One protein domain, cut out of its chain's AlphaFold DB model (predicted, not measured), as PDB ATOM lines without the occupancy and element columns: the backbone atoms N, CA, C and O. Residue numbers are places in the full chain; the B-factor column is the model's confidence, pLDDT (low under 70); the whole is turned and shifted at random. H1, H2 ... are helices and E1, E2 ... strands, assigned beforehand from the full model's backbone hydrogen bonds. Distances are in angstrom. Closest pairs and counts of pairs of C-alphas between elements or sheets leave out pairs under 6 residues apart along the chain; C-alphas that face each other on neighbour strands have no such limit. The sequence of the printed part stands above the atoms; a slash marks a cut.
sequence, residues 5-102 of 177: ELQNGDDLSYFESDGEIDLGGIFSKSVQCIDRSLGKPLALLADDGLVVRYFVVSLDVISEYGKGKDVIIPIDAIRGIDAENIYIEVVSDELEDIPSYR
ATOM      1  N   GLU A   5     -48.523  -5.774  35.924       91.25
ATOM      2  CA  GLU A   5     -47.621  -6.852  35.538       91.25
ATOM      3  C   GLU A   5     -47.613  -7.909  36.642       91.25
ATOM      4  O   GLU A   5     -47.387  -7.595  37.809       91.25
ATOM      5  N   LEU A   6     -47.891  -9.150  36.258       89.94
ATOM      6  CA  LEU A   6     -47.889 -10.317  37.125       89.94
ATOM      7  C   LEU A   6     -46.711 -11.197  36.728       89.94
ATOM      8  O   LEU A   6     -46.494 -11.469  35.544       89.94
ATOM      9  N   GLN A   7     -45.973 -11.657  37.723       90.81
ATOM     10  CA  GLN A   7     -44.777 -12.470  37.593       90.81
ATOM     11  C   GLN A   7     -45.045 -13.902  38.062       90.81
ATOM     12  O   GLN A   7     -45.992 -14.192  38.800       90.81
ATOM     13  N   ASN A   8     -44.186 -14.830  37.641       86.88
ATOM     14  CA  ASN A   8     -44.270 -16.200  38.129       86.88
ATOM     15  C   ASN A   8     -44.041 -16.243  39.652       86.88
ATOM     16  O   ASN A   8     -43.004 -15.797  40.141       86.88
ATOM     17  N   GLY A   9     -44.987 -16.830  40.386       83.56
ATOM     18  CA  GLY A   9     -44.969 -16.898  41.849       83.56
ATOM     19  C   GLY A   9     -45.804 -15.825  42.551       83.56
ATOM     20  O   GLY A   9     -45.959 -15.906  43.771       83.56
ATOM     21  N   ASP A  10     -46.376 -14.873  41.809       84.38
ATOM     22  CA  ASP A  10     -47.356 -13.941  42.364       84.38
ATOM     23  C   ASP A  10     -48.639 -14.667  42.795       84.38
ATOM     24  O   ASP A  10     -49.021 -15.710  42.257       84.38
ATOM     25  N   ASP A  11     -49.331 -14.100  43.785       77.81
ATOM     26  CA  ASP A  11     -50.635 -14.596  44.218       77.81
ATOM     27  C   ASP A  11     -51.706 -14.248  43.176       77.81
ATOM     28  O   ASP A  11     -52.265 -13.150  43.158       77.81
ATOM     29  N   LEU A  12     -52.010 -15.215  42.310       72.94
ATOM     30  CA  LEU A  12     -53.018 -15.085  41.260       72.94
ATOM     31  C   LEU A  12     -54.447 -15.388  41.744       72.94
ATOM     32  O   LEU A  12     -55.372 -15.395  40.936       72.94
ATOM     33  N   SER A  13     -54.672 -15.602  43.049       67.75
ATOM     34  CA  SER A  13     -55.998 -15.962  43.587       67.75
ATOM     35  C   SER A  13     -57.074 -14.885  43.402       67.75
ATOM     36  O   SER A  13     -58.264 -15.154  43.586       67.75
ATOM     37  N   TYR A  14     -56.667 -13.669  43.033       66.81
ATOM     38  CA  TYR A  14     -57.551 -12.548  42.718       66.81
ATOM     39  C   TYR A  14     -58.145 -12.609  41.303       66.81
ATOM     40  O   TYR A  14     -59.098 -11.877  41.033       66.81
ATOM     41  N   PHE A  15     -57.620 -13.472  40.428       65.19
ATOM     42  CA  PHE A  15     -58.055 -13.630  39.042       65.19
ATOM     43  C   PHE A  15     -58.867 -14.933  38.898       65.19
ATOM     44  O   PHE A  15     -58.319 -16.027  38.998       65.19
ATOM     45  N   GLU A  16     -60.185 -14.848  38.682       50.97
ATOM     46  CA  GLU A  16     -61.042 -16.035  38.478       50.97
ATOM     47  C   GLU A  16     -61.044 -16.485  37.011       50.97
ATOM     48  O   GLU A  16     -61.593 -15.794  36.167       50.97
ATOM     49  N   SER A  17     -60.468 -17.639  36.670       53.00
ATOM     50  CA  SER A  17     -60.599 -18.182  35.308       53.00
ATOM     51  C   SER A  17     -61.973 -18.832  35.110       53.00
ATOM     52  O   SER A  17     -62.318 -19.745  35.863       53.00
ATOM     53  N   ASP A  18     -62.693 -18.490  34.039       45.78
ATOM     54  CA  ASP A  18     -63.986 -19.111  33.676       45.78
ATOM     55  C   ASP A  18     -63.889 -20.576  33.177       45.78
ATOM     56  O   ASP A  18     -64.854 -21.136  32.645       45.78
ATOM     57  N   GLY A  19     -62.754 -21.243  33.421       50.34
ATOM     58  CA  GLY A  19     -62.709 -22.702  33.531       50.34
ATOM     59  C   GLY A  19     -61.944 -23.476  32.462       50.34
ATOM     60  O   GLY A  19     -62.197 -24.668  32.331       50.34
ATOM     61  N   GLU A  20     -61.004 -22.875  31.731       48.97
ATOM     62  CA  GLU A  20     -60.190 -23.644  30.765       48.97
ATOM     63  C   GLU A  20     -58.680 -23.387  30.861       48.97
ATOM     64  O   GLU A  20     -57.880 -24.243  30.487       48.97
ATOM     65  N   ILE A  21     -58.275 -22.252  31.440       59.34
ATOM     66  CA  ILE A  21     -56.869 -21.857  31.554       59.34
ATOM     67  C   ILE A  21     -56.579 -21.454  32.998       59.34
ATOM     68  O   ILE A  21     -56.981 -20.382  33.447       59.34
ATOM     69  N   ASP A  22     -55.867 -22.316  33.721       70.31
ATOM     70  CA  ASP A  22     -55.240 -21.944  34.987       70.31
ATOM     71  C   ASP A  22     -54.106 -20.950  34.698       70.31
ATOM     72  O   ASP A  22     -53.108 -21.306  34.063       70.31
ATOM     73  N   LEU A  23     -54.262 -19.703  35.154       68.19
ATOM     74  CA  LEU A  23     -53.270 -18.642  34.966       68.19
ATOM     75  C   LEU A  23     -51.916 -19.002  35.592       68.19
ATOM     76  O   LEU A  23     -50.879 -18.673  35.018       68.19
ATOM     77  N   GLY A  24     -51.902 -19.727  36.718       68.81
ATOM     78  CA  GLY A  24     -50.657 -20.240  37.301       68.81
ATOM     79  C   GLY A  24     -49.994 -21.283  36.398       68.81
ATOM     80  O   GLY A  24     -48.770 -21.336  36.271       68.81
ATOM     81  N   GLY A  25     -50.811 -22.058  35.684       80.44
ATOM     82  CA  GLY A  25     -50.369 -23.004  34.670       80.44
ATOM     83  C   GLY A  25     -49.714 -22.339  33.456       80.44
ATOM     84  O   GLY A  25     -48.841 -22.962  32.851       80.44
ATOM     85  N   ILE A  26     -50.058 -21.091  33.114       85.06
ATOM     86  CA  ILE A  26     -49.509 -20.398  31.934       85.06
ATOM     87  C   ILE A  26     -47.988 -20.248  32.034       85.06
ATOM     88  O   ILE A  26     -47.274 -20.629  31.109       85.06
ATOM     89  N   PHE A  27     -47.474 -19.793  33.181       90.69
ATOM     90  CA  PHE A  27     -46.029 -19.648  33.405       90.69
ATOM     91  C   PHE A  27     -45.264 -20.972  33.333       90.69
ATOM     92  O   PHE A  27     -44.055 -20.995  33.103       90.69
ATOM     93  N   SER A  28     -45.945 -22.097  33.549       90.44
ATOM     94  CA  SER A  28     -45.309 -23.412  33.509       90.44
ATOM     95  C   SER A  28     -45.134 -23.957  32.086       90.44
ATOM     96  O   SER A  28     -44.301 -24.847  31.895       90.44
ATOM     97  N   LYS A  29     -45.860 -23.404  31.106       93.00
ATOM     98  CA  LYS A  29     -45.987 -23.935  29.744       93.00
ATOM     99  C   LYS A  29     -45.161 -23.157  28.731       93.00
ATOM    100  O   LYS A  29     -44.949 -21.957  28.871       93.00
ATOM    101  N   SER A  30     -44.703 -23.855  27.699       95.50
ATOM    102  CA  SER A  30     -43.972 -23.258  26.585       95.50
ATOM    103  C   SER A  30     -44.930 -22.753  25.511       95.50
ATOM    104  O   SER A  30     -45.846 -23.464  25.104       95.50
ATOM    105  N   VAL A  31     -44.715 -21.533  25.033       96.00
ATOM    106  CA  VAL A  31     -45.471 -20.932  23.935       96.00
ATOM    107  C   VAL A  31     -44.923 -21.460  22.614       96.00
ATOM    108  O   VAL A  31     -43.730 -21.344  22.330       96.00
ATOM    109  N   GLN A  32     -45.804 -22.042  21.810       94.50
ATOM    110  CA  GLN A  32     -45.511 -22.659  20.524       94.50
ATOM    111  C   GLN A  32     -46.137 -21.827  19.405       94.50
ATOM    112  O   GLN A  32     -47.361 -21.706  19.332       94.50
ATOM    113  N   CYS A  33     -45.287 -21.271  18.544       89.25
ATOM    114  CA  CYS A  33     -45.671 -20.757  17.229       89.25
ATOM    115  C   CYS A  33     -45.818 -21.918  16.235       89.25
ATOM    116  O   CYS A  33     -45.507 -23.069  16.547       89.25
ATOM    117  N   ILE A  34     -46.238 -21.611  15.007       88.12
ATOM    118  CA  ILE A  34     -46.377 -22.612  13.937       88.12
ATOM    119  C   ILE A  34     -45.023 -23.254  13.591       88.12
ATOM    120  O   ILE A  34     -44.961 -24.435  13.250       88.12
ATOM    121  N   ASP A  35     -43.938 -22.483  13.666       87.44
ATOM    122  CA  ASP A  35     -42.605 -22.877  13.207       87.44
ATOM    123  C   ASP A  35     -41.619 -23.204  14.341       87.44
ATOM    124  O   ASP A  35     -40.636 -23.907  14.096       87.44
ATOM    125  N   ARG A  36     -41.847 -22.714  15.570       91.81
ATOM    126  CA  ARG A  36     -40.944 -22.950  16.711       91.81
ATOM    127  C   ARG A  36     -41.557 -22.686  18.085       91.81
ATOM    128  O   ARG A  36     -42.571 -22.011  18.231       91.81
ATOM    129  N   SER A  37     -40.828 -23.132  19.103       94.88
ATOM    130  CA  SER A  37     -41.056 -22.790  20.507       94.88
ATOM    131  C   SER A  37     -40.404 -21.453  20.865       94.88
ATOM    132  O   SER A  37     -39.207 -21.286  20.635       94.88
ATOM    133  N   LEU A  38     -41.152 -20.552  21.508       94.12
ATOM    134  CA  LEU A  38     -40.644 -19.298  22.089       94.12
ATOM    135  C   LEU A  38     -40.165 -19.456  23.539       94.12
ATOM    136  O   LEU A  38     -39.459 -18.602  24.063       94.12
ATOM    137  N   GLY A  39     -40.524 -20.564  24.190       94.56
ATOM    138  CA  GLY A  39     -40.242 -20.780  25.607       94.56
ATOM    139  C   GLY A  39     -41.381 -20.289  26.496       94.56
ATOM    140  O   GLY A  39     -42.522 -20.167  26.058       94.56
ATOM    141  N   LYS A  40     -41.092 -20.073  27.779       95.50
ATOM    142  CA  LYS A  40     -42.118 -19.756  28.779       95.50
ATOM    143  C   LYS A  40     -42.419 -18.257  28.819       95.50
ATOM    144  O   LYS A  40     -41.498 -17.465  28.615       95.50
ATOM    145  N   PRO A  41     -43.663 -17.863  29.138       95.81
ATOM    146  CA  PRO A  41     -43.991 -16.467  29.373       95.81
ATOM    147  C   PRO A  41     -43.130 -15.855  30.481       95.81
ATOM    148  O   PRO A  41     -42.899 -16.480  31.517       95.81
ATOM    149  N   LEU A  42     -42.689 -14.620  30.257       95.19
ATOM    150  CA  LEU A  42     -41.945 -13.819  31.225       95.19
ATOM    151  C   LEU A  42     -42.878 -13.178  32.253       95.19
ATOM    152  O   LEU A  42     -42.550 -13.123  33.431       95.19
ATOM    153  N   ALA A  43     -44.039 -12.705  31.801       94.44
ATOM    154  CA  ALA A  43     -45.022 -12.003  32.617       94.44
ATOM    155  C   ALA A  43     -46.433 -12.170  32.041       94.44
ATOM    156  O   ALA A  43     -46.601 -12.528  30.871       94.44
ATOM    157  N   LEU A  44     -47.444 -11.852  32.843       92.62
ATOM    158  CA  LEU A  44     -48.811 -11.598  32.386       92.62
ATOM    159  C   LEU A  44     -49.147 -10.126  32.613       92.62
ATOM    160  O   LEU A  44     -48.716  -9.544  33.605       92.62
ATOM    161  N   LEU A  45     -49.937  -9.532  31.722       92.06
ATOM    162  CA  LEU A  45     -50.405  -8.155  31.861       92.06
ATOM    163  C   LEU A  45     -51.917  -8.150  32.039       92.06
ATOM    164  O   LEU A  45     -52.659  -8.627  31.173       92.06
ATOM    165  N   ALA A  46     -52.357  -7.587  33.160       86.38
ATOM    166  CA  ALA A  46     -53.758  -7.365  33.464       86.38
ATOM    167  C   ALA A  46     -54.129  -5.883  33.387       86.38
ATOM    168  O   ALA A  46     -53.325  -5.015  33.731       86.38
ATOM    169  N   ASP A  47     -55.345  -5.599  32.932       84.81
ATOM    170  CA  ASP A  47     -55.886  -4.241  32.925       84.81
ATOM    171  C   ASP A  47     -56.378  -3.803  34.320       84.81
ATOM    172  O   ASP A  47     -56.305  -4.536  35.312       84.81
ATOM    173  N   ASP A  48     -56.905  -2.583  34.400       79.06
ATOM    174  CA  ASP A  48     -57.484  -2.020  35.625       79.06
ATOM    175  C   ASP A  48     -58.768  -2.734  36.090       79.06
ATOM    176  O   ASP A  48     -59.161  -2.615  37.253       79.06
ATOM    177  N   GLY A  49     -59.389  -3.519  35.208       78.00
ATOM    178  CA  GLY A  49     -60.500  -4.416  35.493       78.00
ATOM    179  C   GLY A  49     -60.082  -5.760  36.092       78.00
ATOM    180  O   GLY A  49     -60.962  -6.568  36.382       78.00
ATOM    181  N   LEU A  50     -58.781  -5.994  36.311       76.81
ATOM    182  CA  LEU A  50     -58.214  -7.287  36.712       76.81
ATOM    183  C   LEU A  50     -58.458  -8.388  35.670       76.81
ATOM    184  O   LEU A  50     -58.593  -9.561  36.014       76.81
ATOM    185  N   VAL A  51     -58.502  -8.022  34.391       79.75
ATOM    186  CA  VAL A  51     -58.569  -8.979  33.287       79.75
ATOM    187  C   VAL A  51     -57.165  -9.170  32.739       79.75
ATOM    188  O   VAL A  51     -56.560  -8.216  32.255       79.75
ATOM    189  N   VAL A  52     -56.644 -10.401  32.787       85.25
ATOM    190  CA  VAL A  52     -55.398 -10.746  32.086       85.25
ATOM    191  C   VAL A  52     -55.662 -10.692  30.587       85.25
ATOM    192  O   VAL A  52     -56.497 -11.433  30.077       85.25
ATOM    193  N   ARG A  53     -54.949  -9.811  29.884       88.44
ATOM    194  CA  ARG A  53     -55.124  -9.591  28.442       88.44
ATOM    195  C   ARG A  53     -53.960 -10.078  27.617       88.44
ATOM    196  O   ARG A  53     -54.163 -10.462  26.468       88.44
ATOM    197  N   TYR A  54     -52.765 -10.065  28.195       93.19
ATOM    198  CA  TYR A  54     -51.550 -10.415  27.485       93.19
ATOM    199  C   TYR A  54     -50.664 -11.322  28.319       93.19
ATOM    200  O   TYR A  54     -50.639 -11.226  29.547       93.19
ATOM    201  N   PHE A  55     -49.875 -12.136  27.635       94.50
ATOM    202  CA  PHE A  55     -48.653 -12.700  28.185       94.50
ATOM    203  C   PHE A  55     -47.449 -12.146  27.423       94.50
ATOM    204  O   PHE A  55     -47.539 -11.832  26.236       94.50
ATOM    205  N   VAL A  56     -46.330 -11.978  28.121       96.44
ATOM    206  CA  VAL A  56     -45.084 -11.448  27.561       96.44
ATOM    207  C   VAL A  56     -44.165 -12.611  27.223       96.44
ATOM    208  O   VAL A  56     -43.966 -13.492  28.058       96.44
ATOM    209  N   VAL A  57     -43.590 -12.616  26.023       95.88
ATOM    210  CA  VAL A  57     -42.613 -13.624  25.583       95.88
ATOM    211  C   VAL A  57     -41.343 -12.959  25.089       95.88
ATOM    212  O   VAL A  57     -41.395 -11.865  24.528       95.88
ATOM    213  N   SER A  58     -40.217 -13.645  25.269       94.81
ATOM    214  CA  SER A  58     -38.945 -13.240  24.676       94.81
ATOM    215  C   SER A  58     -38.818 -13.785  23.257       94.81
ATOM    216  O   SER A  58     -39.136 -14.950  23.001       94.81
ATOM    217  N   LEU A  59     -38.308 -12.960  22.345       92.56
ATOM    218  CA  LEU A  59     -37.955 -13.351  20.983       92.56
ATOM    219  C   LEU A  59     -36.473 -13.732  20.845       92.56
ATOM    220  O   LEU A  59     -35.988 -13.893  19.730       92.56
ATOM    221  N   ASP A  60     -35.754 -13.955  21.951       89.88
ATOM    222  CA  ASP A  60     -34.324 -14.315  21.959       89.88
ATOM    223  C   ASP A  60     -33.980 -15.564  21.132       89.88
ATOM    224  O   ASP A  60     -32.844 -15.740  20.685       89.88
ATOM    225  N   VAL A  61     -34.959 -16.446  20.926       85.38
ATOM    226  CA  VAL A  61     -34.830 -17.649  20.090       85.38
ATOM    227  C   VAL A  61     -34.911 -17.354  18.581       85.38
ATOM    228  O   VAL A  61     -34.723 -18.260  17.763       85.38
ATOM    229  N   ILE A  62     -35.205 -16.112  18.190       82.75
ATOM    230  CA  ILE A  62     -35.393 -15.657  16.809       82.75
ATOM    231  C   ILE A  62     -34.193 -14.802  16.375       82.75
ATOM    232  O   ILE A  62     -34.102 -13.623  16.692       82.75
ATOM    233  N   SER A  63     -33.275 -15.425  15.626       66.38
ATOM    234  CA  SER A  63     -32.144 -14.804  14.905       66.38
ATOM    235  C   SER A  63     -31.347 -13.725  15.685       66.38
ATOM    236  O   SER A  63     -31.329 -13.700  16.911       66.38
ATOM    237  N   GLU A  64     -30.559 -12.884  15.004       64.06
ATOM    238  CA  GLU A  64     -29.866 -11.751  15.644       64.06
ATOM    239  C   GLU A  64     -30.795 -10.556  15.904       64.06
ATOM    240  O   GLU A  64     -30.516  -9.759  16.801       64.06
ATOM    241  N   TYR A  65     -31.901 -10.458  15.155       57.25
ATOM    242  CA  TYR A  65     -32.840  -9.335  15.189       57.25
ATOM    243  C   TYR A  65     -33.827  -9.408  16.370       57.25
ATOM    244  O   TYR A  65     -34.308  -8.368  16.821       57.25
ATOM    245  N   GLY A  66     -34.064 -10.602  16.931       58.91
ATOM    246  CA  GLY A  66     -34.935 -10.827  18.092       58.91
ATOM    247  C   GLY A  66     -34.239 -10.796  19.460       58.91
ATOM    248  O   GLY A  66     -34.918 -10.850  20.483       58.91
ATOM    249  N   LYS A  67     -32.903 -10.676  19.524       72.94
ATOM    250  CA  LYS A  67     -32.170 -10.670  20.806       72.94
ATOM    251  C   LYS A  67     -32.511  -9.458  21.678       72.94
ATOM    252  O   LYS A  67     -32.316  -8.313  21.281       72.94
ATOM    253  N   GLY A  68     -32.909  -9.727  22.914       79.69
ATOM    254  CA  GLY A  68     -33.305  -8.753  23.924       79.69
ATOM    255  C   GLY A  68     -34.663  -8.111  23.656       79.69
ATOM    256  O   GLY A  68     -34.943  -7.057  24.231       79.69
ATOM    257  N   LYS A  69     -35.471  -8.689  22.758       91.12
ATOM    258  CA  LYS A  69     -36.785  -8.164  22.399       91.12
ATOM    259  C   LYS A  69     -37.883  -9.008  23.028       91.12
ATOM    260  O   LYS A  69     -38.121 -10.140  22.617       91.12
ATOM    261  N   ASP A  70     -38.603  -8.400  23.959       94.94
ATOM    262  CA  ASP A  70     -39.809  -8.980  24.540       94.94
ATOM    263  C   ASP A  70     -41.040  -8.383  23.862       94.94
ATOM    264  O   ASP A  70     -41.050  -7.201  23.510       94.94
ATOM    265  N   VAL A  71     -42.089  -9.174  23.669       96.06
ATOM    266  CA  VAL A  71     -43.330  -8.733  23.019       96.06
ATOM    267  C   VAL A  71     -44.553  -9.206  23.787       96.06
ATOM    268  O   VAL A  71     -44.505 -10.208  24.504       96.06
ATOM    269  N   ILE A  72     -45.660  -8.479  23.632       96.94
ATOM    270  CA  ILE A  72     -46.960  -8.874  24.176       96.94
ATOM    271  C   ILE A  72     -47.696  -9.786  23.196       96.94
ATOM    272  O   ILE A  72     -47.724  -9.524  21.996       96.94
ATOM    273  N   ILE A  73     -48.340 -10.824  23.719       95.69
ATOM    274  CA  ILE A  73     -49.209 -11.724  22.964       95.69
ATOM    275  C   ILE A  73     -50.595 -11.704  23.614       95.69
ATOM    276  O   ILE A  73     -50.683 -11.948  24.821       95.69
ATOM    277  N   PRO A  74     -51.678 -11.402  22.872       92.56
ATOM    278  CA  PRO A  74     -53.030 -11.419  23.419       92.56
ATOM    279  C   PRO A  74     -53.401 -12.817  23.917       92.56
ATOM    280  O   PRO A  74     -53.128 -13.809  23.245       92.56
ATOM    281  N   ILE A  75     -54.075 -12.914  25.062       88.88
ATOM    282  CA  ILE A  75     -54.563 -14.204  25.574       88.88
ATOM    283  C   ILE A  75     -55.568 -14.851  24.604       88.88
ATOM    284  O   ILE A  75     -55.609 -16.071  24.469       88.88
ATOM    285  N   ASP A  76     -56.290 -14.027  23.840       85.19
ATOM    286  CA  ASP A  76     -57.230 -14.446  22.793       85.19
ATOM    287  C   ASP A  76     -56.538 -15.066  21.560       85.19
ATOM    288  O   ASP A  76     -57.194 -15.672  20.707       85.19
ATOM    289  N   ALA A  77     -55.208 -14.953  21.458       87.88
ATOM    290  CA  ALA A  77     -54.421 -15.617  20.420       87.88
ATOM    291  C   ALA A  77     -54.232 -17.121  20.684       87.88
ATOM    292  O   ALA A  77     -53.819 -17.855  19.783       87.88
ATOM    293  N   ILE A  78     -54.520 -17.599  21.902       86.50
ATOM    294  CA  ILE A  78     -54.371 -19.010  22.267       86.50
ATOM    295  C   ILE A  78     -55.360 -19.859  21.456       86.50
ATOM    296  O   ILE A  78     -56.571 -19.640  21.468       86.50
ATOM    297  N   ARG A  79     -54.835 -20.867  20.752       84.38
ATOM    298  CA  ARG A  79     -55.608 -21.838  19.957       84.38
ATOM    299  C   ARG A  79     -55.712 -23.211  20.603       84.38
ATOM    300  O   ARG A  79     -56.572 -24.002  20.228       84.38
ATOM    301  N   GLY A  80     -54.863 -23.494  21.582       80.81
ATOM    302  CA  GLY A  80     -54.917 -24.732  22.340       80.81
ATOM    303  C   GLY A  80     -53.919 -24.734  23.483       80.81
ATOM    304  O   GLY A  80     -52.922 -24.014  23.457       80.81
ATOM    305  N   ILE A  81     -54.191 -25.565  24.482       83.94
ATOM    306  CA  ILE A  81     -53.304 -25.796  25.616       83.94
ATOM    307  C   ILE A  81     -53.242 -27.298  25.865       83.94
ATOM    308  O   ILE A  81     -54.276 -27.966  25.890       83.94
ATOM    309  N   ASP A  82     -52.039 -27.825  26.068       85.94
ATOM    310  CA  ASP A  82     -51.834 -29.182  26.575       85.94
ATOM    311  C   ASP A  82     -51.084 -29.162  27.918       85.94
ATOM    312  O   ASP A  82     -51.005 -28.131  28.593       85.94
ATOM    313  N   ALA A  83     -50.572 -30.310  28.364       85.56
ATOM    314  CA  ALA A  83     -49.853 -30.421  29.630       85.56
ATOM    315  C   ALA A  83     -48.633 -29.480  29.721       85.56
ATOM    316  O   ALA A  83     -48.393 -28.906  30.784       85.56
ATOM    317  N   GLU A  84     -47.923 -29.253  28.620       91.25
ATOM    318  CA  GLU A  84     -46.627 -28.567  28.589       91.25
ATOM    319  C   GLU A  84     -46.628 -27.310  27.711       91.25
ATOM    320  O   GLU A  84     -45.729 -26.483  27.852       91.25
ATOM    321  N   ASN A  85     -47.626 -27.131  26.842       90.31
ATOM    322  CA  ASN A  85     -47.594 -26.138  25.773       90.31
ATOM    323  C   ASN A  85     -48.850 -25.269  25.696       90.31
ATOM    324  O   ASN A  85     -49.963 -25.703  26.001       90.31
ATOM    325  N   ILE A  86     -48.638 -24.042  25.225       90.81
ATOM    326  CA  ILE A  86     -49.650 -23.097  24.755       90.81
ATOM    327  C   ILE A  86     -49.412 -22.915  23.261       90.81
ATOM    328  O   ILE A  86     -48.314 -22.541  22.861       90.81
ATOM    329  N   TYR A  87     -50.423 -23.159  22.440       87.19
ATOM    330  CA  TYR A  87     -50.321 -23.057  20.987       87.19
ATOM    331  C   TYR A  87     -50.940 -21.751  20.498       87.19
ATOM    332  O   TYR A  87     -52.089 -21.449  20.830       87.19
ATOM    333  N   ILE A  88     -50.191 -21.012  19.682       88.56
ATOM    334  CA  ILE A  88     -50.643 -19.825  18.952       88.56
ATOM    335  C   ILE A  88     -50.415 -20.031  17.450       88.56
ATOM    336  O   ILE A  88     -49.509 -20.751  17.035       88.56
ATOM    337  N   GLU A  89     -51.255 -19.419  16.621       88.69
ATOM    338  CA  GLU A  89     -51.239 -19.612  15.166       88.69
ATOM    339  C   GLU A  89     -50.607 -18.401  14.470       88.69
ATOM    340  O   GLU A  89     -51.295 -17.562  13.901       88.69
ATOM    341  N   VAL A  90     -49.282 -18.299  14.577       84.56
ATOM    342  CA  VAL A  90     -48.458 -17.247  13.960       84.56
ATOM    343  C   VAL A  90     -47.093 -17.823  13.584       84.56
ATOM    344  O   VAL A  90     -46.624 -18.768  14.232       84.56
ATOM    345  N   VAL A  91     -46.454 -17.289  12.541       87.19
ATOM    346  CA  VAL A  91     -45.042 -17.588  12.260       87.19
ATOM    347  C   VAL A  91     -44.186 -16.679  13.133       87.19
ATOM    348  O   VAL A  91     -44.423 -15.478  13.191       87.19
ATOM    349  N   SER A  92     -43.198 -17.236  13.833       88.50
ATOM    350  CA  SER A  92     -42.457 -16.502  14.866       88.50
ATOM    351  C   SER A  92     -41.807 -15.202  14.370       88.50
ATOM    352  O   SER A  92     -41.821 -14.215  15.101       88.50
ATOM    353  N   ASP A  93     -41.333 -15.160  13.122       87.88
ATOM    354  CA  ASP A  93     -40.751 -13.963  12.499       87.88
ATOM    355  C   ASP A  93     -41.757 -12.791  12.398       87.88
ATOM    356  O   ASP A  93     -41.361 -11.635  12.510       87.88
ATOM    357  N   GLU A  94     -43.068 -13.048  12.269       88.56
ATOM    358  CA  GLU A  94     -44.096 -11.986  12.230       88.56
ATOM    359  C   GLU A  94     -44.193 -11.230  13.568       88.56
ATOM    360  O   GLU A  94     -44.605 -10.072  13.612       88.56
ATOM    361  N   LEU A  95     -43.769 -11.848  14.679       91.44
ATOM    362  CA  LEU A  95     -43.752 -11.206  15.995       91.44
ATOM    363  C   LEU A  95     -42.703 -10.092  16.095       91.44
ATOM    364  O   LEU A  95     -42.805  -9.228  16.971       91.44
ATOM    365  N   GLU A  96     -41.718 -10.063  15.189       89.00
ATOM    366  CA  GLU A  96     -40.749  -8.972  15.108       89.00
ATOM    367  C   GLU A  96     -41.406  -7.631  14.735       89.00
ATOM    368  O   GLU A  96     -40.847  -6.579  15.047       89.00
ATOM    369  N   ASP A  97     -42.620  -7.624  14.185       89.19
ATOM    370  CA  ASP A  97     -43.354  -6.388  13.893       89.19
ATOM    371  C   ASP A  97     -44.066  -5.796  15.124       89.19
ATOM    372  O   ASP A  97     -44.543  -4.654  15.089       89.19
ATOM    373  N   ILE A  98     -44.119  -6.527  16.244       92.00
ATOM    374  CA  ILE A  98     -44.621  -5.993  17.517       92.00
ATOM    375  C   ILE A  98     -43.532  -5.106  18.136       92.00
ATOM    376  O   ILE A  98     -42.385  -5.545  18.283       92.00
ATOM    377  N   PRO A  99     -43.826  -3.852  18.528       93.12
ATOM    378  CA  PRO A  99     -42.856  -3.029  19.241       93.12
ATOM    379  C   PRO A  99     -42.442  -3.678  20.571       93.12
ATOM    380  O   PRO A  99     -43.267  -4.268  21.264       93.12
ATOM    381  N   SER A 100     -41.166  -3.542  20.944       93.12
ATOM    382  CA  SER A 100     -40.621  -4.183  22.149       93.12
ATOM    383  C   SER A 100     -41.334  -3.715  23.417       93.12
ATOM    384  O   SER A 100     -41.348  -2.521  23.728       93.12
ATOM    385  N   TYR A 101     -41.840  -4.672  24.185       94.69
ATOM    386  CA  TYR A 101     -42.288  -4.483  25.552       94.69
ATOM    387  C   TYR A 101     -41.097  -4.226  26.479       94.69
ATOM    388  O   TYR A 101     -40.015  -4.785  26.292       94.69
ATOM    389  N   ARG A 102     -41.304  -3.368  27.482       92.12
ATOM    390  CA  ARG A 102     -40.388  -3.172  28.607       92.12
ATOM    391  C   ARG A 102     -41.194  -2.856  29.860       92.12
ATOM    392  O   ARG A 102     -41.997  -1.929  29.827       92.12
TER     393      ARG A 102
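What this domain is: This is residues 5 to 102 of the 177 residues of an uncharacterized protein of Euryarchaeota archaeon (UniProt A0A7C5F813). Two small sheets, E2 E1 E7 E6 and E3 E4 E5, lie loosely face to face with their strands crossed, and the short helices H1 and H2 sit at opposite open ends. A long loop, residues 5 to 22, runs on the H1 side, while the E4 to E5 link reaches out at the far end. The printed part has 98 residues, with two named helices and seven named strands in the order H1 E1 E2 E3 E4 E5 E6 E7 H2; the four-stranded sheet is mixed and the three-stranded one antiparallel. The class is mixed, helices and strands, with under half of the residues in named elements. The whole is compact, with a radius of gyration of the C-alphas of 13.0 A and spans of 39 by 27 by 21 A.

How they stand to each other: Residues 5 to 6 pair antiparallel with residues 44 to 45 of E3, residues 43 to 46. H1, residues 23 to 26, only grazes both sheets. E1, residues 30 to 32, and E2, residues 37 to 39, form an antiparallel hairpin, with N 31 and O 39 2.8 A apart. E3, E4, residues 52 to 58, and E5, residues 70 to 74, are a meander, each strand the antiparallel neighbour of the one before; N 45 and O 54 are 2.8 A apart, N 73 and O 55 2.8 A. The closest C-alphas of E2 and E4, Leu 38 and Ser 58, are 6.8 A apart. E6, residues 78 to 81, and E7, residues 85 to 88, form an antiparallel hairpin, with N 79 and O 87 2.8 A apart. E7 is parallel to E1 at 32 degrees, with N 32 and O 86 2.8 A apart. E4 and E7 are apart. H2, residues 92 to 97, only grazes the sheet E3 E4 E5; its closest C-alpha pair with E5 is Leu 95 and Val 71, 7.5 A. In H2, 0 of 2 O i to N i+4 pairs and 3 of 3 O i to N i+3 pairs are within hydrogen-bond range; H1 is too short for an i+4 pair.

Where its parts are: H1 begins at C-alpha 23, (-53.270, -18.642, 34.966). From first to last C-alpha, E4 measures 18.2 A, E5 13.5 A, H2 10.2 A, E3 9.9 A and E7 9.8 A. E4 begins at (-55.398, -10.746, 32.086), and H2 ends at C-alpha 97, (-43.354, -6.388, 13.893).

The domain as a whole: The two C-alphas farthest apart, those of Asp 18 and Glu 64, are 39.3 A apart. The printed part has no cut. The link from E4 to E5, 11 residues, is long; the other links between named elements are tight. The mean pLDDT of the printed part is 84.2, and residues 13 to 21, 23 to 24 and 63 to 66 are under 70.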